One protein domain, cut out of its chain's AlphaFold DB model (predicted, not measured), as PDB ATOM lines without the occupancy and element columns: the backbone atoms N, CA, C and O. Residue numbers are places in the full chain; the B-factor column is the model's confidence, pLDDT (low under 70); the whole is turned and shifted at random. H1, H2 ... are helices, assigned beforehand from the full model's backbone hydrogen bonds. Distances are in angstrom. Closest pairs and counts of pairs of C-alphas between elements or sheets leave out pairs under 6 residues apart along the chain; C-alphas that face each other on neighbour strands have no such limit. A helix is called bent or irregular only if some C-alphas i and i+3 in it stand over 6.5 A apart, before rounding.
ATOM      1  N   VAL A   5     -50.909 -15.713 -45.840       93.44
ATOM      2  CA  VAL A   5     -50.828 -15.406 -44.399       93.44
ATOM      3  C   VAL A   5     -51.020 -13.912 -44.109       93.44
ATOM      4  O   VAL A   5     -51.678 -13.567 -43.132       93.44
ATOM      5  N   VAL A   6     -50.530 -13.021 -44.983       92.12
ATOM      6  CA  VAL A   6     -50.744 -11.568 -44.860       92.12
ATOM      7  C   VAL A   6     -52.196 -11.215 -45.170       92.12
ATOM      8  O   VAL A   6     -52.823 -10.488 -44.405       92.12
ATOM      9  N   ILE A   7     -52.760 -11.768 -46.248       93.00
ATOM     10  CA  ILE A   7     -54.172 -11.560 -46.600       93.00
ATOM     11  C   ILE A   7     -55.074 -12.080 -45.478       93.00
ATOM     12  O   ILE A   7     -55.971 -11.374 -45.031       93.00
ATOM     13  N   HIS A   8     -54.795 -13.275 -44.958       91.50
ATOM     14  CA  HIS A   8     -55.538 -13.851 -43.844       91.50
ATOM     15  C   HIS A   8     -55.424 -12.996 -42.572       91.50
ATOM     16  O   HIS A   8     -56.421 -12.822 -41.875       91.50
ATOM     17  N   SER A   9     -54.257 -12.407 -42.283       90.62
ATOM     18  CA  SER A   9     -54.109 -11.451 -41.175       90.62
ATOM     19  C   SER A   9     -55.005 -10.222 -41.355       90.62
ATOM     20  O   SER A   9     -55.645  -9.795 -40.396       90.62
ATOM     21  N   LEU A  10     -55.054  -9.655 -42.566       90.44
ATOM     22  CA  LEU A  10     -55.856  -8.465 -42.875       90.44
ATOM     23  C   LEU A  10     -57.358  -8.752 -42.782       90.44
ATOM     24  O   LEU A  10     -58.090  -7.981 -42.168       90.44
ATOM     25  N   LEU A  11     -57.806  -9.883 -43.330       91.44
ATOM     26  CA  LEU A  11     -59.213 -10.294 -43.309       91.44
ATOM     27  C   LEU A  11     -59.729 -10.581 -41.894       91.44
ATOM     28  O   LEU A  11     -60.902 -10.358 -41.616       91.44
ATOM     29  N   ASN A  12     -58.857 -11.038 -40.992       88.62
ATOM     30  CA  ASN A  12     -59.208 -11.317 -39.598       88.62
ATOM     31  C   ASN A  12     -58.942 -10.132 -38.652       88.62
ATOM     32  O   ASN A  12     -58.926 -10.333 -37.438       88.62
ATOM     33  N   ALA A  13     -58.678  -8.929 -39.185       87.31
ATOM     34  CA  ALA A  13     -58.337  -7.728 -38.413       87.31
ATOM     35  C   ALA A  13     -57.272  -7.998 -37.328       87.31
ATOM     36  O   ALA A  13     -57.374  -7.546 -36.186       87.31
ATOM     37  N   ASN A  14     -56.269  -8.811 -37.673       88.88
ATOM     38  CA  ASN A  14     -55.364  -9.378 -36.690       88.88
ATOM     39  C   ASN A  14     -54.211  -8.429 -36.315       88.88
ATOM     40  O   ASN A  14     -53.812  -7.555 -37.084       88.88
ATOM     41  N   LEU A  15     -53.636  -8.634 -35.130       91.44
ATOM     42  CA  LEU A  15     -52.582  -7.802 -34.544       91.44
ATOM     43  C   LEU A  15     -51.159  -8.296 -34.859       91.44
ATOM     44  O   LEU A  15     -50.208  -7.866 -34.215       91.44
ATOM     45  N   ASP A  16     -50.977  -9.185 -35.843       93.00
ATOM     46  CA  ASP A  16     -49.652  -9.732 -36.206       93.00
ATOM     47  C   ASP A  16     -48.638  -8.663 -36.639       93.00
ATOM     48  O   ASP A  16     -47.428  -8.854 -36.508       93.00
ATOM     49  N   TRP A  17     -49.121  -7.525 -37.144       92.75
ATOM     50  CA  TRP A  17     -48.269  -6.401 -37.526       92.75
ATOM     51  C   TRP A  17     -47.504  -5.818 -36.330       92.75
ATOM     52  O   TRP A  17     -46.411  -5.289 -36.520       92.75
ATOM     53  N   MET A  18     -48.037  -5.942 -35.106       95.81
ATOM     54  CA  MET A  18     -47.402  -5.427 -33.893       95.81
ATOM     55  C   MET A  18     -46.084  -6.166 -33.602       95.81
ATOM     56  O   MET A  18     -45.052  -5.498 -33.612       95.81
ATOM     57  N   PRO A  19     -46.037  -7.507 -33.439       95.44
ATOM     58  CA  PRO A  19     -44.772  -8.232 -33.307       95.44
ATOM     59  C   PRO A  19     -43.777  -7.957 -34.436       95.44
ATOM     60  O   PRO A  19     -42.592  -7.773 -34.168       95.44
ATOM     61  N   VAL A  20     -44.256  -7.880 -35.685       94.94
ATOM     62  CA  VAL A  20     -43.396  -7.604 -36.846       94.94
ATOM     63  C   VAL A  20     -42.746  -6.225 -36.740       94.94
ATOM     64  O   VAL A  20     -41.542  -6.100 -36.963       94.94
ATOM     65  N   LEU A  21     -43.507  -5.204 -36.333       96.19
ATOM     66  CA  LEU A  21     -42.969  -3.883 -36.014       96.19
ATOM     67  C   LEU A  21     -41.957  -3.969 -34.862       96.19
ATOM     68  O   LEU A  21     -40.881  -3.380 -34.945       96.19
ATOM     69  N   GLY A  22     -42.256  -4.766 -33.836       96.19
ATOM     70  CA  GLY A  22     -41.373  -5.014 -32.698       96.19
ATOM     71  C   GLY A  22     -39.969  -5.474 -33.090       96.19
ATOM     72  O   GLY A  22     -39.001  -5.010 -32.496       96.19
ATOM     73  N   TYR A  23     -39.832  -6.310 -34.124       95.19
ATOM     74  CA  TYR A  23     -38.526  -6.789 -34.599       95.19
ATOM     75  C   TYR A  23     -37.636  -5.696 -35.206       95.19
ATOM     76  O   TYR A  23     -36.425  -5.878 -35.293       95.19
ATOM     77  N   THR A  24     -38.224  -4.582 -35.650       95.00
ATOM     78  CA  THR A  24     -37.490  -3.455 -36.256       95.00
ATOM     79  C   THR A  24     -37.063  -2.393 -35.244       95.00
ATOM     80  O   THR A  24     -36.258  -1.520 -35.565       95.00
ATOM     81  N   LEU A  25     -37.600  -2.459 -34.025       96.25
ATOM     82  CA  LEU A  25     -37.344  -1.497 -32.960       96.25
ATOM     83  C   LEU A  25     -36.179  -1.949 -32.072       96.25
ATOM     84  O   LEU A  25     -35.727  -3.093 -32.122       96.25
ATOM     85  N   SER A  26     -35.696  -1.041 -31.222       95.12
ATOM     86  CA  SER A  26     -34.709  -1.401 -30.201       95.12
ATOM     87  C   SER A  26     -35.292  -2.446 -29.238       95.12
ATOM     88  O   SER A  26     -36.489  -2.379 -28.948       95.12
ATOM     89  N   PRO A  27     -34.485  -3.371 -28.677       95.69
ATOM     90  CA  PRO A  27     -34.993  -4.470 -27.851       95.69
ATOM     91  C   PRO A  27     -35.942  -4.028 -26.727       95.69
ATOM     92  O   PRO A  27     -36.983  -4.641 -26.521       95.69
ATOM     93  N   ALA A  28     -35.646  -2.915 -26.049       95.12
ATOM     94  CA  ALA A  28     -36.482  -2.406 -24.961       95.12
ATOM     95  C   ALA A  28     -37.905  -2.016 -25.406       95.12
ATOM     96  O   ALA A  28     -38.868  -2.263 -24.684       95.12
ATOM     97  N   ILE A  29     -38.046  -1.418 -26.595       96.06
ATOM     98  CA  ILE A  29     -39.350  -1.028 -27.147       96.06
ATOM     99  C   ILE A  29     -39.990  -2.228 -27.852       96.06
ATOM    100  O   ILE A  29     -41.170  -2.508 -27.658       96.06
ATOM    101  N   GLY A  30     -39.202  -2.974 -28.628       96.75
ATOM    102  CA  GLY A  30     -39.643  -4.154 -29.360       96.75
ATOM    103  C   GLY A  30     -40.248  -5.225 -28.455       96.75
ATOM    104  O   GLY A  30     -41.234  -5.849 -28.843       96.75
ATOM    105  N   LEU A  31     -39.739  -5.382 -27.223       97.12
ATOM    106  CA  LEU A  31     -40.279  -6.320 -26.235       97.12
ATOM    107  C   LEU A  31     -41.771  -6.080 -25.940       97.12
ATOM    108  O   LEU A  31     -42.505  -7.054 -25.802       97.12
ATOM    109  N   PHE A  32     -42.252  -4.829 -25.913       96.25
ATOM    110  CA  PHE A  32     -43.684  -4.538 -25.734       96.25
ATOM    111  C   PHE A  32     -44.527  -5.089 -26.885       96.25
ATOM    112  O   PHE A  32     -45.580  -5.684 -26.669       96.25
ATOM    113  N   PHE A  33     -44.050  -4.905 -28.111       96.88
ATOM    114  CA  PHE A  33     -44.768  -5.284 -29.321       96.88
ATOM    115  C   PHE A  33     -44.805  -6.798 -29.526       96.88
ATOM    116  O   PHE A  33     -45.848  -7.356 -29.863       96.88
ATOM    117  N   ILE A  34     -43.688  -7.484 -29.286       96.50
ATOM    118  CA  ILE A  34     -43.641  -8.942 -29.432       96.50
ATOM    119  C   ILE A  34     -44.381  -9.660 -28.290       96.50
ATOM    120  O   ILE A  34     -44.861 -10.775 -28.477       96.50
ATOM    121  N   ALA A  35     -44.527  -9.014 -27.130       94.44
ATOM    122  CA  ALA A  35     -45.292  -9.528 -25.999       94.44
ATOM    123  C   ALA A  35     -46.809  -9.579 -26.254       94.44
ATOM    124  O   ALA A  35     -47.499 -10.377 -25.621       94.44
ATOM    125  N   VAL A  36     -47.326  -8.793 -27.211       92.81
ATOM    126  CA  VAL A  36     -48.736  -8.855 -27.648       92.81
ATOM    127  C   VAL A  36     -49.090 -10.249 -28.173       92.81
ATOM    128  O   VAL A  36     -50.190 -10.745 -27.932       92.81
ATOM    129  N   LYS A  37     -48.146 -10.904 -28.860       92.88
ATOM    130  CA  LYS A  37     -48.277 -12.285 -29.335       92.88
ATOM    131  C   LYS A  37     -47.007 -13.083 -29.041       92.88
ATOM    132  O   LYS A  37     -46.141 -13.217 -29.915       92.88
ATOM    133  N   PRO A  38     -46.906 -13.686 -27.843       91.88
ATOM    134  CA  PRO A  38     -45.737 -14.469 -27.449       91.88
ATOM    135  C   PRO A  38     -45.404 -15.603 -28.425       91.88
ATOM    136  O   PRO A  38     -44.248 -16.002 -28.528       91.88
ATOM    137  N   GLN A  39     -46.384 -16.090 -29.189       92.69
ATOM    138  CA  GLN A  39     -46.193 -17.180 -30.145       92.69
ATOM    139  C   GLN A  39     -45.356 -16.768 -31.370       92.69
ATOM    140  O   GLN A  39     -44.720 -17.596 -32.015       92.69
ATOM    141  N   MET A  40     -45.311 -15.467 -31.669       94.94
ATOM    142  CA  MET A  40     -44.420 -14.879 -32.673       94.94
ATOM    143  C   MET A  40     -43.144 -14.308 -32.040       94.94
ATOM    144  O   MET A  40     -42.133 -14.151 -32.715       94.94
ATOM    145  N   GLY A  41     -43.182 -13.957 -30.754       94.88
ATOM    146  CA  GLY A  41     -42.153 -13.139 -30.113       94.88
ATOM    147  C   GLY A  41     -41.216 -13.831 -29.129       94.88
ATOM    148  O   GLY A  41     -40.102 -13.364 -28.907       94.88
ATOM    149  N   SER A  42     -41.651 -14.912 -28.489       95.00
ATOM    150  CA  SER A  42     -40.992 -15.449 -27.288       95.00
ATOM    151  C   SER A  42     -39.526 -15.819 -27.513       95.00
ATOM    152  O   SER A  42     -38.677 -15.517 -26.676       95.00
ATOM    153  N   VAL A  43     -39.194 -16.400 -28.666       97.50
ATOM    154  CA  VAL A  43     -37.818 -16.810 -28.971       97.50
ATOM    155  C   VAL A  43     -36.939 -15.609 -29.325       97.50
ATOM    156  O   VAL A  43     -35.753 -15.600 -28.997       97.50
ATOM    157  N   VAL A  44     -37.516 -14.549 -29.895       97.69
ATOM    158  CA  VAL A  44     -36.822 -13.264 -30.072       97.69
ATOM    159  C   VAL A  44     -36.498 -12.621 -28.721       97.69
ATOM    160  O   VAL A  44     -35.387 -12.130 -28.534       97.69
ATOM    161  N   ALA A  45     -37.406 -12.692 -27.743       97.62
ATOM    162  CA  ALA A  45     -37.118 -12.226 -26.386       97.62
ATOM    163  C   ALA A  45     -35.949 -13.006 -25.750       97.62
ATOM    164  O   ALA A  45     -35.073 -12.402 -25.134       97.62
ATOM    165  N   ILE A  46     -35.881 -14.329 -25.950       97.75
ATOM    166  CA  ILE A  46     -34.742 -15.152 -25.503       97.75
ATOM    167  C   ILE A  46     -33.449 -14.720 -26.206       97.75
ATOM    168  O   ILE A  46     -32.418 -14.559 -25.554       97.75
ATOM    169  N   PHE A  47     -33.492 -14.496 -27.521       98.12
ATOM    170  CA  PHE A  47     -32.342 -13.997 -28.271       98.12
ATOM    171  C   PHE A  47     -31.837 -12.660 -27.702       98.12
ATOM    172  O   PHE A  47     -30.652 -12.543 -27.393       98.12
ATOM    173  N   TRP A  48     -32.725 -11.691 -27.461       98.00
ATOM    174  CA  TRP A  48     -32.361 -10.396 -26.872       98.00
ATOM    175  C   TRP A  48     -31.867 -10.490 -25.430       98.00
ATOM    176  O   TRP A  48     -31.041  -9.673 -25.018       98.00
ATOM    177  N   LEU A  49     -32.331 -11.474 -24.658       97.69
ATOM    178  CA  LEU A  49     -31.803 -11.757 -23.326       97.69
ATOM    179  C   LEU A  49     -30.328 -12.167 -23.408       97.69
ATOM    180  O   LEU A  49     -29.486 -11.598 -22.710       97.69
ATOM    181  N   VAL A  50     -30.013 -13.119 -24.291       97.50
ATOM    182  CA  VAL A  50     -28.640 -13.597 -24.511       97.50
ATOM    183  C   VAL A  50     -27.762 -12.489 -25.087       97.50
ATOM    184  O   VAL A  50     -26.629 -12.303 -24.645       97.50
ATOM    185  N   GLU A  51     -28.278 -11.717 -26.039       96.25
ATOM    186  CA  GLU A  51     -27.571 -10.583 -26.628       96.25
ATOM    187  C   GLU A  51     -27.258  -9.504 -25.581       96.25
ATOM    188  O   GLU A  51     -26.102  -9.104 -25.432       96.25
ATOM    189  N   SER A  52     -28.252  -9.101 -24.784       96.44
ATOM    190  CA  SER A  52     -28.082  -8.111 -23.712       96.44
ATOM    191  C   SER A  52     -27.079  -8.587 -22.660       96.44
ATOM    192  O   SER A  52     -26.215  -7.816 -22.238       96.44
ATOM    193  N   TRP A  53     -27.132  -9.868 -22.274       97.25
ATOM    194  CA  TRP A  53     -26.155 -10.457 -21.357       97.25
ATOM    195  C   TRP A  53     -24.727 -10.330 -21.883       97.25
ATOM    196  O   TRP A  53     -23.812  -9.988 -21.139       97.25
ATOM    197  N   ARG A  54     -24.515 -10.584 -23.175       93.75
ATOM    198  CA  ARG A  54     -23.173 -10.542 -23.762       93.75
ATOM    199  C   ARG A  54     -22.658  -9.116 -23.961       93.75
ATOM    200  O   ARG A  54     -21.453  -8.915 -23.878       93.75
ATOM    201  N   GLN A  55     -23.538  -8.137 -24.173       94.06
ATOM    202  CA  GLN A  55     -23.155  -6.729 -24.339       94.06
ATOM    203  C   GLN A  55     -22.747  -6.042 -23.028       94.06
ATOM    204  O   GLN A  55     -21.859  -5.194 -23.031       94.06
ATOM    205  N   GLY A  56     -23.389  -6.371 -21.904       92.94
ATOM    206  CA  GLY A  56     -23.139  -5.670 -20.637       92.94
ATOM    207  C   GLY A  56     -23.592  -6.418 -19.386       92.94
ATOM    208  O   GLY A  56     -23.824  -5.801 -18.342       92.94
ATOM    209  N   GLY A  57     -23.754  -7.738 -19.486       95.81
ATOM    210  CA  GLY A  57     -24.161  -8.606 -18.388       95.81
ATOM    211  C   GLY A  57     -25.547  -8.273 -17.848       95.81
ATOM    212  O   GLY A  57     -26.456  -7.842 -18.561       95.81
ATOM    213  N   TRP A  58     -25.698  -8.452 -16.537       96.75
ATOM    214  CA  TRP A  58     -26.958  -8.230 -15.832       96.75
ATOM    215  C   TRP A  58     -27.462  -6.782 -15.931       96.75
ATOM    216  O   TRP A  58     -28.671  -6.563 -15.966       96.75
ATOM    217  N   ARG A  59     -26.558  -5.792 -16.010       95.81
ATOM    218  CA  ARG A  59     -26.932  -4.369 -16.096       95.81
ATOM    219  C   ARG A  59     -27.676  -4.076 -17.391       95.81
ATOM    220  O   ARG A  59     -28.692  -3.385 -17.376       95.81
ATOM    221  N   GLN A  60     -27.183  -4.627 -18.497       96.94
ATOM    222  CA  GLN A  60     -27.800  -4.435 -19.802       96.94
ATOM    223  C   GLN A  60     -29.108  -5.222 -19.922       96.94
ATOM    224  O   GLN A  60     -30.078  -4.675 -20.435       96.94
ATOM    225  N   ILE A  61     -29.189  -6.444 -19.372       97.06
ATOM    226  CA  ILE A  61     -30.473  -7.163 -19.265       97.06
ATOM    227  C   ILE A  61     -31.497  -6.311 -18.520       97.06
ATOM    228  O   ILE A  61     -32.599  -6.109 -19.025       97.06
ATOM    229  N   ALA A  62     -31.135  -5.803 -17.338       96.50
ATOM    230  CA  ALA A  62     -32.034  -4.986 -16.538       96.50
ATOM    231  C   ALA A  62     -32.495  -3.768 -17.340       96.50
ATOM    232  O   ALA A  62     -33.688  -3.548 -17.461       96.50
ATOM    233  N   LYS A  63     -31.588  -3.037 -17.992       96.25
ATOM    234  CA  LYS A  63     -31.956  -1.885 -18.824       96.25
ATOM    235  C   LYS A  63     -32.919  -2.243 -19.967       96.25
ATOM    236  O   LYS A  63     -33.852  -1.487 -20.220       96.25
ATOM    237  N   THR A  64     -32.703  -3.375 -20.637       96.56
ATOM    238  CA  THR A  64     -33.532  -3.824 -21.765       96.56
ATOM    239  C   THR A  64     -34.914  -4.303 -21.318       96.56
ATOM    240  O   THR A  64     -35.915  -3.922 -21.916       96.56
ATOM    241  N   PHE A  65     -34.989  -5.121 -20.266       97.56
ATOM    242  CA  PHE A  65     -36.230  -5.775 -19.840       97.56
ATOM    243  C   PHE A  65     -37.008  -4.986 -18.783       97.56
ATOM    244  O   PHE A  65     -38.213  -5.183 -18.659       97.56
ATOM    245  N   PHE A  66     -36.370  -4.074 -18.043       97.00
ATOM    246  CA  PHE A  66     -37.013  -3.307 -16.971       97.00
ATOM    247  C   PHE A  66     -38.285  -2.573 -17.409       97.00
ATOM    248  O   PHE A  66     -39.271  -2.700 -16.686       97.00
ATOM    249  N   PRO A  67     -38.344  -1.874 -18.564       96.44
ATOM    250  CA  PRO A  67     -39.564  -1.182 -18.979       96.44
ATOM    251  C   PRO A  67     -40.764  -2.128 -19.113       96.44
ATOM    252  O   PRO A  67     -41.854  -1.833 -18.626       96.44
ATOM    253  N   VAL A  68     -40.548  -3.295 -19.725       96.00
ATOM    254  CA  VAL A  68     -41.597  -4.299 -19.939       96.00
ATOM    255  C   VAL A  68     -41.948  -5.010 -18.641       96.00
ATOM    256  O   VAL A  68     -43.126  -5.150 -18.324       96.00
ATOM    257  N   THR A  69     -40.952  -5.398 -17.843       95.50
ATOM    258  CA  THR A  69     -41.175  -5.995 -16.522       95.50
ATOM    259  C   THR A  69     -41.975  -5.056 -15.624       95.50
ATOM    260  O   THR A  69     -42.935  -5.493 -14.997       95.50
ATOM    261  N   LEU A  70     -41.642  -3.764 -15.593       96.88
ATOM    262  CA  LEU A  70     -42.378  -2.764 -14.824       96.88
ATOM    263  C   LEU A  70     -43.828  -2.651 -15.304       96.88
ATOM    264  O   LEU A  70     -44.738  -2.658 -14.481       96.88
ATOM    265  N   ALA A  71     -44.062  -2.611 -16.616       95.50
ATOM    266  CA  ALA A  71     -45.414  -2.582 -17.166       95.50
ATOM    267  C   ALA A  71     -46.226  -3.836 -16.798       95.50
ATOM    268  O   ALA A  71     -47.397  -3.723 -16.437       95.50
ATOM    269  N   TYR A  72     -45.607  -5.020 -16.818       93.19
ATOM    270  CA  TYR A  72     -46.246  -6.256 -16.364       93.19
ATOM    271  C   TYR A  72     -46.542  -6.249 -14.864       93.19
ATOM    272  O   TYR A  72     -47.623  -6.677 -14.470       93.19
ATOM    273  N   LEU A  73     -45.631  -5.739 -14.032       95.12
ATOM    274  CA  LEU A  73     -45.845  -5.607 -12.590       95.12
ATOM    275  C   LEU A  73     -46.961  -4.608 -12.268       95.12
ATOM    276  O   LEU A  73     -47.787  -4.882 -11.404       95.12
ATOM    277  N   LEU A  74     -47.031  -3.486 -12.986       96.06
ATOM    278  CA  LEU A  74     -48.132  -2.532 -12.860       96.06
ATOM    279  C   LEU A  74     -49.453  -3.159 -13.314       96.06
ATOM    280  O   LEU A  74     -50.441  -3.084 -12.593       96.06
ATOM    281  N   SER A  75     -49.466  -3.841 -14.462       94.19
ATOM    282  CA  SER A  75     -50.636  -4.592 -14.929       94.19
ATOM    283  C   SER A  75     -51.092  -5.619 -13.889       94.19
ATOM    284  O   SER A  75     -52.271  -5.691 -13.559       94.19
ATOM    285  N   PHE A  76     -50.161  -6.356 -13.292       94.19
ATOM    286  CA  PHE A  76     -50.450  -7.284 -12.206       94.19
ATOM    287  C   PHE A  76     -51.023  -6.585 -10.962       94.19
ATOM    288  O   PHE A  76     -51.980  -7.075 -10.371       94.19
ATOM    289  N   ALA A  77     -50.481  -5.427 -10.579       95.62
ATOM    290  CA  ALA A  77     -50.971  -4.657  -9.439       95.62
ATOM    291  C   ALA A  77     -52.398  -4.121  -9.656       95.62
ATOM    292  O   ALA A  77     -53.195  -4.126  -8.722       95.62
ATOM    293  N   PHE A  78     -52.738  -3.697 -10.879       96.25
ATOM    294  CA  PHE A  78     -54.065  -3.163 -11.208       96.25
ATOM    295  C   PHE A  78     -55.110  -4.247 -11.514       96.25
ATOM    296  O   PHE A  78     -56.269  -4.096 -11.136       96.25
ATOM    297  N   TYR A  79     -54.721  -5.331 -12.191       93.06
ATOM    298  CA  TYR A  79     -55.639  -6.355 -12.710       93.06
ATOM    299  C   TYR A  79     -55.544  -7.708 -11.979       93.06
ATOM    300  O   TYR A  79     -56.267  -8.648 -12.313       93.06
ATOM    301  N   GLY A  80     -54.669  -7.831 -10.977       91.69
ATOM    302  CA  GLY A  80     -54.488  -9.037 -10.168       91.69
ATOM    303  C   GLY A  80     -53.756 -10.179 -10.886       91.69
ATOM    304  O   GLY A  80     -53.014  -9.984 -11.848       91.69
ATOM    305  N   LEU A  81     -53.983 -11.414 -10.417       90.00
ATOM    306  CA  LEU A  81     -53.332 -12.656 -10.878       90.00
ATOM    307  C   LEU A  81     -53.836 -13.159 -12.251       90.00
ATOM    308  O   LEU A  81     -53.979 -14.364 -12.471       90.00
ATOM    309  N   TRP A  82     -54.074 -12.256 -13.204       87.12
ATOM    310  CA  TRP A  82     -54.515 -12.607 -14.556       87.12
ATOM    311  C   TRP A  82     -53.602 -13.614 -15.294       87.12
ATOM    312  O   TRP A  82     -54.158 -14.425 -16.041       87.12
ATOM    313  N   SER A  99     -50.233 -24.669 -35.492       91.06
ATOM    314  CA  SER A  99     -48.977 -25.061 -34.865       91.06
ATOM    315  C   SER A  99     -48.499 -26.419 -35.380       91.06
ATOM    316  O   SER A  99     -49.277 -27.347 -35.593       91.06
ATOM    317  N   LEU A 100     -47.182 -26.537 -35.551       92.31
ATOM    318  CA  LEU A 100     -46.493 -27.801 -35.826       92.31
ATOM    319  C   LEU A 100     -45.934 -28.435 -34.544       92.31
ATOM    320  O   LEU A 100     -45.154 -29.387 -34.597       92.31
ATOM    321  N   TRP A 101     -46.305 -27.901 -33.381       91.06
ATOM    322  CA  TRP A 101     -45.902 -28.423 -32.089       91.06
ATOM    323  C   TRP A 101     -46.481 -29.829 -31.850       91.06
ATOM    324  O   TRP A 101     -47.649 -30.067 -32.154       91.06
ATOM    325  N   PRO A 102     -45.715 -30.773 -31.275       94.19
ATOM    326  CA  PRO A 102     -44.317 -30.667 -30.838       94.19
ATOM    327  C   PRO A 102     -43.290 -31.014 -31.935       94.19
ATOM    328  O   PRO A 102     -42.085 -30.942 -31.695       94.19
ATOM    329  N   MET A 103     -43.727 -31.390 -33.139       96.62
ATOM    330  CA  MET A 103     -42.848 -31.871 -34.215       96.62
ATOM    331  C   MET A 103     -41.855 -30.813 -34.710       96.62
ATOM    332  O   MET A 103     -40.758 -31.156 -35.145       96.62
ATOM    333  N   SER A 104     -42.194 -29.526 -34.608       95.44
ATOM    334  CA  SER A 104     -41.306 -28.417 -34.968       95.44
ATOM    335  C   SER A 104     -40.267 -28.051 -33.905       95.44
ATOM    336  O   SER A 104     -39.426 -27.193 -34.180       95.44
ATOM    337  N   ILE A 105     -40.264 -28.689 -32.726       97.25
ATOM    338  CA  ILE A 105     -39.312 -28.370 -31.647       97.25
ATOM    339  C   ILE A 105     -37.848 -28.502 -32.095       97.25
ATOM    340  O   ILE A 105     -37.095 -27.547 -31.888       97.25
ATOM    341  N   PRO A 106     -37.412 -29.606 -32.741       98.06
ATOM    342  CA  PRO A 106     -36.019 -29.738 -33.169       98.06
ATOM    343  C   PRO A 106     -35.596 -28.627 -34.137       98.06
ATOM    344  O   PRO A 106     -34.508 -28.070 -34.003       98.06
ATOM    345  N   VAL A 107     -36.483 -28.252 -35.066       97.69
ATOM    346  CA  VAL A 107     -36.249 -27.164 -36.027       97.69
ATOM    347  C   VAL A 107     -36.162 -25.818 -35.309       97.69
ATOM    348  O   VAL A 107     -35.219 -25.060 -35.533       97.69
ATOM    349  N   GLY A 108     -37.097 -25.532 -34.401       97.44
ATOM    350  CA  GLY A 108     -37.108 -24.293 -33.626       97.44
ATOM    351  C   GLY A 108     -35.866 -24.128 -32.745       97.44
ATOM    352  O   GLY A 108     -35.272 -23.052 -32.715       97.44
ATOM    353  N   LEU A 109     -35.413 -25.200 -32.086       98.25
ATOM    354  CA  LEU A 109     -34.181 -25.189 -31.294       98.25
ATOM    355  C   LEU A 109     -32.943 -24.992 -32.169       98.25
ATOM    356  O   LEU A 109     -32.077 -24.191 -31.817       98.25
ATOM    357  N   ALA A 110     -32.864 -25.671 -33.317       98.25
ATOM    358  CA  ALA A 110     -31.764 -25.489 -34.260       98.25
ATOM    359  C   ALA A 110     -31.677 -24.033 -34.745       98.25
ATOM    360  O   ALA A 110     -30.590 -23.452 -34.750       98.25
ATOM    361  N   LEU A 111     -32.816 -23.417 -35.075       98.25
ATOM    362  CA  LEU A 111     -32.898 -22.014 -35.478       98.25
ATOM    363  C   LEU A 111     -32.514 -21.050 -34.346       98.25
ATOM    364  O   LEU A 111     -31.768 -20.107 -34.593       98.25
ATOM    365  N   LEU A 112     -32.951 -21.292 -33.106       98.31
ATOM    366  CA  LEU A 112     -32.542 -20.485 -31.949       98.31
ATOM    367  C   LEU A 112     -31.031 -20.580 -31.702       98.31
ATOM    368  O   LEU A 112     -30.359 -19.560 -31.543       98.31
ATOM    369  N   ILE A 113     -30.473 -21.793 -31.699       98.25
ATOM    370  CA  ILE A 113     -29.029 -21.996 -31.536       98.25
ATOM    371  C   ILE A 113     -28.281 -21.274 -32.658       98.25
ATOM    372  O   ILE A 113     -27.298 -20.577 -32.399       98.25
ATOM    373  N   PHE A 114     -28.755 -21.395 -33.897       98.25
ATOM    374  CA  PHE A 114     -28.168 -20.710 -35.038       98.25
ATOM    375  C   PHE A 114     -28.240 -19.183 -34.894       98.25
ATOM    376  O   PHE A 114     -27.221 -18.523 -35.097       98.25
ATOM    377  N   ALA A 115     -29.373 -18.622 -34.456       98.00
ATOM    378  CA  ALA A 115     -29.522 -17.193 -34.169       98.00
ATOM    379  C   ALA A 115     -28.483 -16.708 -33.151       98.00
ATOM    380  O   ALA A 115     -27.749 -15.757 -33.411       98.00
ATOM    381  N   VAL A 116     -28.361 -17.405 -32.018       97.50
ATOM    382  CA  VAL A 116     -27.432 -17.043 -30.936       97.50
ATOM    383  C   VAL A 116     -25.966 -17.155 -31.369       97.50
ATOM    384  O   VAL A 116     -25.136 -16.343 -30.956       97.50
ATOM    385  N   ARG A 117     -25.622 -18.143 -32.204       97.19
ATOM    386  CA  ARG A 117     -24.247 -18.330 -32.698       97.19
ATOM    387  C   ARG A 117     -23.861 -17.319 -33.774       97.19
ATOM    388  O   ARG A 117     -22.707 -16.905 -33.811       97.19
ATOM    389  N   THR A 118     -24.802 -16.951 -34.640       96.88
ATOM    390  CA  THR A 118     -24.565 -16.044 -35.776       96.88
ATOM    391  C   THR A 118     -24.892 -14.589 -35.484       96.88
ATOM    392  O   THR A 118     -24.610 -13.740 -36.324       96.88
ATOM    393  N   TRP A 119     -25.459 -14.296 -34.311       94.69
ATOM    394  CA  TRP A 119     -25.901 -12.955 -33.923       94.69
ATOM    395  C   TRP A 119     -26.915 -12.360 -34.890       94.69
ATOM    396  O   TRP A 119     -26.932 -11.164 -35.168       94.69
ATOM    397  N   ASN A 120     -27.766 -13.227 -35.420       96.38
ATOM    398  CA  ASN A 120     -28.808 -12.843 -36.343       96.38
ATOM    399  C   ASN A 120     -30.155 -13.090 -35.676       96.38
ATOM    400  O   ASN A 120     -30.438 -14.197 -35.228       96.38
ATOM    401  N   ILE A 121     -30.995 -12.060 -35.624       96.56
ATOM    402  CA  ILE A 121     -32.341 -12.139 -35.051       96.56
ATOM    403  C   ILE A 121     -33.308 -12.934 -35.941       96.56
ATOM    404  O   ILE A 121     -34.250 -13.546 -35.442       96.56
ATOM    405  N   ARG A 122     -33.078 -12.974 -37.260       97.19
ATOM    406  CA  ARG A 122     -34.011 -13.564 -38.233       97.19
ATOM    407  C   ARG A 122     -34.321 -15.040 -37.947       97.19
ATOM    408  O   ARG A 122     -35.499 -15.388 -37.900       97.19
ATOM    409  N   PRO A 123     -33.342 -15.919 -37.660       97.62
ATOM    410  CA  PRO A 123     -33.650 -17.295 -37.288       97.62
ATOM    411  C   PRO A 123     -34.442 -17.390 -35.971       97.62
ATOM    412  O   PRO A 123     -35.282 -18.273 -35.849       97.62
ATOM    413  N   ALA A 124     -34.272 -16.462 -35.017       97.38
ATOM    414  CA  ALA A 124     -35.085 -16.420 -33.794       97.38
ATOM    415  C   ALA A 124     -36.543 -15.999 -34.069       97.38
ATOM    416  O   ALA A 124     -37.470 -16.519 -33.439       97.38
ATOM    417  N   MET A 125     -36.767 -15.112 -35.047       97.19
ATOM    418  CA  MET A 125     -38.113 -14.784 -35.537       97.19
ATOM    419  C   MET A 125     -38.794 -16.027 -36.123       97.19
ATOM    420  O   MET A 125     -39.931 -16.327 -35.772       97.19
ATOM    421  N   ALA A 126     -38.075 -16.792 -36.953       96.75
ATOM    422  CA  ALA A 126     -38.582 -18.034 -37.535       96.75
ATOM    423  C   ALA A 126     -38.784 -19.154 -36.493       96.75
ATOM    424  O   ALA A 126     -39.725 -19.936 -36.598       96.75
ATOM    425  N   ALA A 127     -37.935 -19.211 -35.464       97.38
ATOM    426  CA  ALA A 127     -38.013 -20.201 -34.393       97.38
ATOM    427  C   ALA A 127     -39.230 -20.015 -33.475       97.38
ATOM    428  O   ALA A 127     -39.714 -20.992 -32.906       97.38
ATOM    429  N   SER A 128     -39.723 -18.782 -33.320       96.69
ATOM    430  CA  SER A 128     -40.825 -18.461 -32.401       96.69
ATOM    431  C   SER A 128     -42.089 -19.300 -32.641       96.69
ATOM    432  O   SER A 128     -42.499 -20.002 -31.714       96.69
ATOM    433  N   PRO A 129     -42.671 -19.338 -33.857       95.19
ATOM    434  CA  PRO A 129     -43.824 -20.198 -34.123       95.19
ATOM    435  C   PRO A 129     -43.484 -21.696 -34.041       95.19
ATOM    436  O   PRO A 129     -44.314 -22.478 -33.589       95.19
ATOM    437  N   CYS A 130     -42.260 -22.116 -34.387       96.19
ATOM    438  CA  CYS A 130     -41.835 -23.517 -34.260       96.19
ATOM    439  C   CYS A 130     -41.801 -24.016 -32.805       96.19
ATOM    440  O   CYS A 130     -41.986 -25.211 -32.567       96.19
ATOM    441  N   LEU A 131     -41.541 -23.124 -31.845       95.69
ATOM    442  CA  LEU A 131     -41.477 -23.431 -30.412       95.69
ATOM    443  C   LEU A 131     -42.749 -23.039 -29.651       95.69
ATOM    444  O   LEU A 131     -42.755 -23.049 -28.422       95.69
ATOM    445  N   SER A 132     -43.823 -22.705 -30.365       92.94
ATOM    446  CA  SER A 132     -45.075 -22.274 -29.756       92.94
ATOM    447  C   SER A 132     -46.154 -23.350 -29.889       92.94
ATOM    448  O   SER A 132     -46.436 -23.791 -31.003       92.94
ATOM    449  N   PRO A 133     -46.811 -23.755 -28.788       90.06
ATOM    450  CA  PRO A 133     -47.806 -24.829 -28.815       90.06
ATOM    451  C   PRO A 133     -49.078 -24.469 -29.585       90.06
ATOM    452  O   PRO A 133     -49.789 -25.367 -30.010       90.06
ATOM    453  N   HIS A 134     -49.334 -23.176 -29.795       87.38
ATOM    454  CA  HIS A 134     -50.486 -22.676 -30.539       87.38
ATOM    455  C   HIS A 134     -50.028 -21.582 -31.488       87.38
ATOM    456  O   HIS A 134     -49.384 -20.629 -31.056       87.38
ATOM    457  N   VAL A 135     -50.342 -21.694 -32.772       90.88
ATOM    458  CA  VAL A 135     -49.960 -20.698 -33.777       90.88
ATOM    459  C   VAL A 135     -51.074 -20.613 -34.796       90.88
ATOM    460  O   VAL A 135     -51.459 -21.608 -35.392       90.88
ATOM    461  N   LEU A 136     -51.585 -19.412 -35.037       91.75
ATOM    462  CA  LEU A 136     -52.579 -19.203 -36.083       91.75
ATOM    463  C   LEU A 136     -51.897 -19.146 -37.447       91.75
ATOM    464  O   LEU A 136     -50.764 -18.679 -37.559       91.75
ATOM    465  N   PHE A 137     -52.605 -19.545 -38.505       93.00
ATOM    466  CA  PHE A 137     -52.042 -19.558 -39.857       93.00
ATOM    467  C   PHE A 137     -51.425 -18.206 -40.263       93.00
ATOM    468  O   PHE A 137     -50.332 -18.164 -40.817       93.00
ATOM    469  N   HIS A 138     -52.070 -17.086 -39.915       92.69
ATOM    470  CA  HIS A 138     -51.546 -15.746 -40.210       92.69
ATOM    471  C   HIS A 138     -50.270 -15.391 -39.422       92.69
ATOM    472  O   HIS A 138     -49.399 -14.697 -39.946       92.69
ATOM    473  N   SER A 139     -50.081 -15.946 -38.221       93.62
ATOM    474  CA  SER A 139     -48.919 -15.664 -37.365       93.62
ATOM    475  C   SER A 139     -47.609 -16.246 -37.913       93.62
ATOM    476  O   SER A 139     -46.524 -15.828 -37.504       93.62
ATOM    477  N   TRP A 140     -47.679 -17.114 -38.928       94.88
ATOM    478  CA  TRP A 140     -46.523 -17.518 -39.734       94.88
ATOM    479  C   TRP A 140     -45.911 -16.365 -40.552       94.88
ATOM    480  O   TRP A 140     -44.822 -16.513 -41.108       94.88
ATOM    481  N   VAL A 141     -46.536 -15.180 -40.571       94.88
ATOM    482  CA  VAL A 141     -45.930 -13.954 -41.110       94.88
ATOM    483  C   VAL A 141     -44.605 -13.592 -40.422       94.88
ATOM    484  O   VAL A 141     -43.743 -13.010 -41.074       94.88
ATOM    485  N   ALA A 142     -44.377 -14.002 -39.165       93.75
ATOM    486  CA  ALA A 142     -43.072 -13.852 -38.505       93.75
ATOM    487  C   ALA A 142     -41.950 -14.586 -39.259       93.75
ATOM    488  O   ALA A 142     -40.845 -14.060 -39.403       93.75
ATOM    489  N   VAL A 143     -42.245 -15.776 -39.794       95.19
ATOM    490  CA  VAL A 143     -41.291 -16.562 -40.588       95.19
ATOM    491  C   VAL A 143     -41.048 -15.900 -41.939       95.19
ATOM    492  O   VAL A 143     -39.900 -15.777 -42.353       95.19
ATOM    493  N   LEU A 144     -42.097 -15.397 -42.601       95.06
ATOM    494  CA  LEU A 144     -41.926 -14.629 -43.840       95.06
ATOM    495  C   LEU A 144     -41.080 -13.370 -43.619       95.06
ATOM    496  O   LEU A 144     -40.214 -13.066 -44.433       95.06
ATOM    497  N   ALA A 145     -41.290 -12.662 -42.507       94.94
ATOM    498  CA  ALA A 145     -40.489 -11.499 -42.144       94.94
ATOM    499  C   ALA A 145     -39.011 -11.865 -41.917       94.94
ATOM    500  O   ALA A 145     -38.130 -11.073 -42.245       94.94
ATOM    501  N   ALA A 146     -38.720 -13.067 -41.411       95.69
ATOM    502  CA  ALA A 146     -37.350 -13.535 -41.202       95.69
ATOM    503  C   ALA A 146     -36.579 -13.722 -42.517       95.69
ATOM    504  O   ALA A 146     -35.378 -13.460 -42.567       95.69
ATOM    505  N   ILE A 147     -37.264 -14.153 -43.577       95.81
ATOM    506  CA  ILE A 147     -36.656 -14.466 -44.880       95.81
ATOM    507  C   ILE A 147     -36.870 -13.372 -45.930       95.81
ATOM    508  O   ILE A 147     -36.377 -13.504 -47.045       95.81
ATOM    509  N   VAL A 148     -37.545 -12.267 -45.585       94.62
ATOM    510  CA  VAL A 148     -37.946 -11.207 -46.534       94.62
ATOM    511  C   VAL A 148     -36.773 -10.592 -47.302       94.62
ATOM    512  O   VAL A 148     -36.936 -10.098 -48.414       94.62
ATOM    513  N   SER A 149     -35.571 -10.629 -46.726       92.94
ATOM    514  CA  SER A 149     -34.350 -10.153 -47.379       92.94
ATOM    515  C   SER A 149     -33.857 -11.061 -48.510       92.94
ATOM    516  O   SER A 149     -33.035 -10.629 -49.310       92.94
ATOM    517  N   SER A 150     -34.298 -12.319 -48.542       95.06
ATOM    518  CA  SER A 150     -33.960 -13.299 -49.570       95.06
ATOM    519  C   SER A 150     -35.146 -13.441 -50.519       95.06
ATOM    520  O   SER A 150     -36.126 -14.134 -50.236       95.06
ATOM    521  N   THR A 151     -35.069 -12.756 -51.662       95.06
ATOM    522  CA  THR A 151     -36.073 -12.824 -52.732       95.06
ATOM    523  C   THR A 151     -36.434 -14.262 -53.133       95.06
ATOM    524  O   THR A 151     -37.632 -14.554 -53.170       95.06
ATOM    525  N   PRO A 152     -35.480 -15.184 -53.403       96.56
ATOM    526  CA  PRO A 152     -35.837 -16.540 -53.824       96.56
ATOM    527  C   PRO A 152     -36.563 -17.325 -52.725       96.56
ATOM    528  O   PRO A 152     -37.588 -17.944 -53.006       96.56
ATOM    529  N   GLU A 153     -36.097 -17.257 -51.474       95.88
ATOM    530  CA  GLU A 153     -36.754 -17.920 -50.337       95.88
ATOM    531  C   GLU A 153     -38.156 -17.360 -50.102       95.88
ATOM    532  O   GLU A 153     -39.105 -18.109 -49.886       95.88
ATOM    533  N   THR A 154     -38.303 -16.039 -50.199       95.62
ATOM    534  CA  THR A 154     -39.586 -15.358 -50.035       95.62
ATOM    535  C   THR A 154     -40.579 -15.775 -51.116       95.62
ATOM    536  O   THR A 154     -41.723 -16.099 -50.798       95.62
ATOM    537  N   ILE A 155     -40.165 -15.802 -52.387       95.81
ATOM    538  CA  ILE A 155     -41.019 -16.247 -53.497       95.81
ATOM    539  C   ILE A 155     -41.412 -17.713 -53.304       95.81
ATOM    540  O   ILE A 155     -42.598 -18.035 -53.371       95.81
ATOM    541  N   ALA A 156     -40.442 -18.585 -53.014       96.50
ATOM    542  CA  ALA A 156     -40.689 -20.004 -52.789       96.50
ATOM    543  C   ALA A 156     -41.668 -20.234 -51.627       96.50
ATOM    544  O   ALA A 156     -42.619 -21.002 -51.768       96.50
ATOM    545  N   ALA A 157     -41.496 -19.519 -50.511       95.56
ATOM    546  CA  ALA A 157     -42.391 -19.596 -49.363       95.56
ATOM    547  C   ALA A 157     -43.804 -19.099 -49.698       95.56
ATOM    548  O   ALA A 157     -44.783 -19.745 -49.334       95.56
ATOM    549  N   VAL A 158     -43.939 -17.982 -50.421       96.44
ATOM    550  CA  VAL A 158     -45.251 -17.453 -50.827       96.44
ATOM    551  C   VAL A 158     -45.977 -18.417 -51.767       96.44
ATOM    552  O   VAL A 158     -47.162 -18.672 -51.557       96.44
ATOM    553  N   ILE A 159     -45.283 -18.984 -52.758       96.19
ATOM    554  CA  ILE A 159     -45.850 -19.999 -53.659       96.19
ATOM    555  C   ILE A 159     -46.262 -21.240 -52.862       96.19
ATOM    556  O   ILE A 159     -47.397 -21.692 -52.991       96.19
ATOM    557  N   GLY A 160     -45.385 -21.755 -51.999       95.50
ATOM    558  CA  GLY A 160     -45.671 -22.924 -51.167       95.50
ATOM    559  C   GLY A 160     -46.883 -22.722 -50.254       95.50
ATOM    560  O   GLY A 160     -47.725 -23.611 -50.138       95.50
ATOM    561  N   LEU A 161     -47.030 -21.533 -49.665       94.88
ATOM    562  CA  LEU A 161     -48.198 -21.189 -48.856       94.88
ATOM    563  C   LEU A 161     -49.490 -21.137 -49.687       94.88
ATOM    564  O   LEU A 161     -50.529 -21.575 -49.203       94.88
ATOM    565  N   TRP A 162     -49.452 -20.632 -50.924       95.50
ATOM    566  CA  TRP A 162     -50.618 -20.672 -51.813       95.50
ATOM    567  C   TRP A 162     -50.978 -22.097 -52.225       95.50
ATOM    568  O   TRP A 162     -52.151 -22.457 -52.178       95.50
ATOM    569  N   VAL A 163     -49.988 -22.927 -52.562       95.19
ATOM    570  CA  VAL A 163     -50.198 -24.355 -52.850       95.19
ATOM    571  C   VAL A 163     -50.869 -25.048 -51.664       95.19
ATOM    572  O   VAL A 163     -51.843 -25.769 -51.857       95.19
ATOM    573  N   LEU A 164     -50.420 -24.779 -50.435       92.19
ATOM    574  CA  LEU A 164     -51.058 -25.299 -49.225       92.19
ATOM    575  C   LEU A 164     -52.528 -24.870 -49.112       92.19
ATOM    576  O   LEU A 164     -53.379 -25.704 -48.804       92.19
ATOM    577  N   VAL A 165     -52.832 -23.593 -49.370       92.44
ATOM    578  CA  VAL A 165     -54.213 -23.082 -49.373       92.44
ATOM    579  C   VAL A 165     -55.058 -23.801 -50.424       92.44
ATOM    580  O   VAL A 165     -56.160 -24.235 -50.105       92.44
ATOM    581  N   PHE A 166     -54.543 -23.990 -51.642       94.12
ATOM    582  CA  PHE A 166     -55.253 -24.725 -52.690       94.12
ATOM    583  C   PHE A 166     -55.510 -26.182 -52.299       94.12
ATOM    584  O   PHE A 166     -56.638 -26.646 -52.423       94.12
ATOM    585  N   ILE A 167     -54.509 -26.890 -51.768       93.12
ATOM    586  CA  ILE A 167     -54.676 -28.278 -51.309       93.12
ATOM    587  C   ILE A 167     -55.772 -28.360 -50.243       93.12
ATOM    588  O   ILE A 167     -56.641 -29.216 -50.331       93.12
ATOM    589  N   ARG A 168     -55.759 -27.454 -49.259       88.19
ATOM    590  CA  ARG A 168     -56.758 -27.410 -48.180       88.19
ATOM    591  C   ARG A 168     -58.150 -26.978 -48.636       88.19
ATOM    592  O   ARG A 168     -59.103 -27.226 -47.915       88.19
ATOM    593  N   TRP A 169     -58.263 -26.299 -49.773       88.88
ATOM    594  CA  TRP A 169     -59.549 -25.896 -50.335       88.88
ATOM    595  C   TRP A 169     -60.251 -27.047 -51.067       88.88
ATOM    596  O   TRP A 169     -61.477 -27.108 -51.078       88.88
ATOM    597  N   PHE A 170     -59.482 -27.941 -51.694       85.00
ATOM    598  CA  PHE A 170     -60.012 -29.037 -52.516       85.00
ATOM    599  C   PHE A 170     -60.022 -30.411 -51.828       85.00
ATOM    600  O   PHE A 170     -60.593 -31.344 -52.392       85.00
ATOM    601  N   ALA A 171     -59.389 -30.548 -50.661       75.00
ATOM    602  CA  ALA A 171     -59.390 -31.757 -49.832       75.00
ATOM    603  C   ALA A 171     -60.373 -31.623 -48.666       75.00
ATOM    604  O   ALA A 171     -61.080 -32.615 -48.388       75.00
TER     605      ALA A 171
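What this domain is: This is residues 5 to 82 and 99 to 171 of the 171 residues of an uncharacterized protein of Anaerolineales bacterium (UniProt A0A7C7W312). H8, H7, H6 and H4a stand side by side in a row, and beyond H4a the long helix H4 folds back as H4b. H3 packs on both arms of H4, H5 on H6 and H4a, H2 on H3 and H1 on H7; residues 73 to 82 and 166 to 171 stick out. The printed part has 151 residues with eight named helices, H1 to H8 in chain order, and no named strand; its class is all helix. It is compact, with a radius of gyration of the C-alphas of 16.5 A, and spans 53 by 38 by 27 A.

How they stand to each other: H1, residues 5 to 11, touches H7, residues 137 to 147, the closest C-alphas being those of Val 5 and His 138, 4.3 A apart. H2, residues 17 to 22, and H3, residues 27 to 35, form a hairpin at a shallow tilt of 28 degrees, Gly 22 and Gly 30 having the closest C-alphas at 3.9 A. H4, residues 38 to 79, was assigned as one helix by its hydrogen bonds but is bent, C-alphas 55 and 58 being 9.4 A apart; its arms are H4a, residues 38 to 55, and H4b, residues 58 to 79. H4a, H5, residues 105 to 118, and H6, residues 121 to 130, form a bundle, three helices or arms grouped together. In it the closest C-alphas of H5 and H6 are those of Gly 108 and Ala 127, 4.3 A apart. H7 touches H6, with C-alphas 126 and 143 closest at 4.3 A, and H8, residues 151 to 170, touches H7 with residues 153 to 157 alone. Every O i to N i+4 pair is within hydrogen-bond range in H1, H2, H5 and H8, against 3 of 5 in H3, 12 of 14 in H4a, 16 of 18 in H4b, 4 of 6 in H6 and 4 of 7 in H7.

Where its parts are: H1 begins at C-alpha 5 (-50.828, -15.406, -44.399). H4a measures 24.1 A, H4b 28.9 A and H5 19.7 A from first to last C-alpha. H8, 28.9 A long, ends at C-alpha 170 (-60.012, -29.037, -52.516).

The domain as a whole: The C-alphas of Arg 59 and Phe 170 are the two farthest apart, 55.0 A. Residues 83 to 98 are not printed, and C-alphas 82 and 99 are 24.5 A apart across this cut. Of the links that are printed whole, none is long. No printed residue is under 70 in pLDDT.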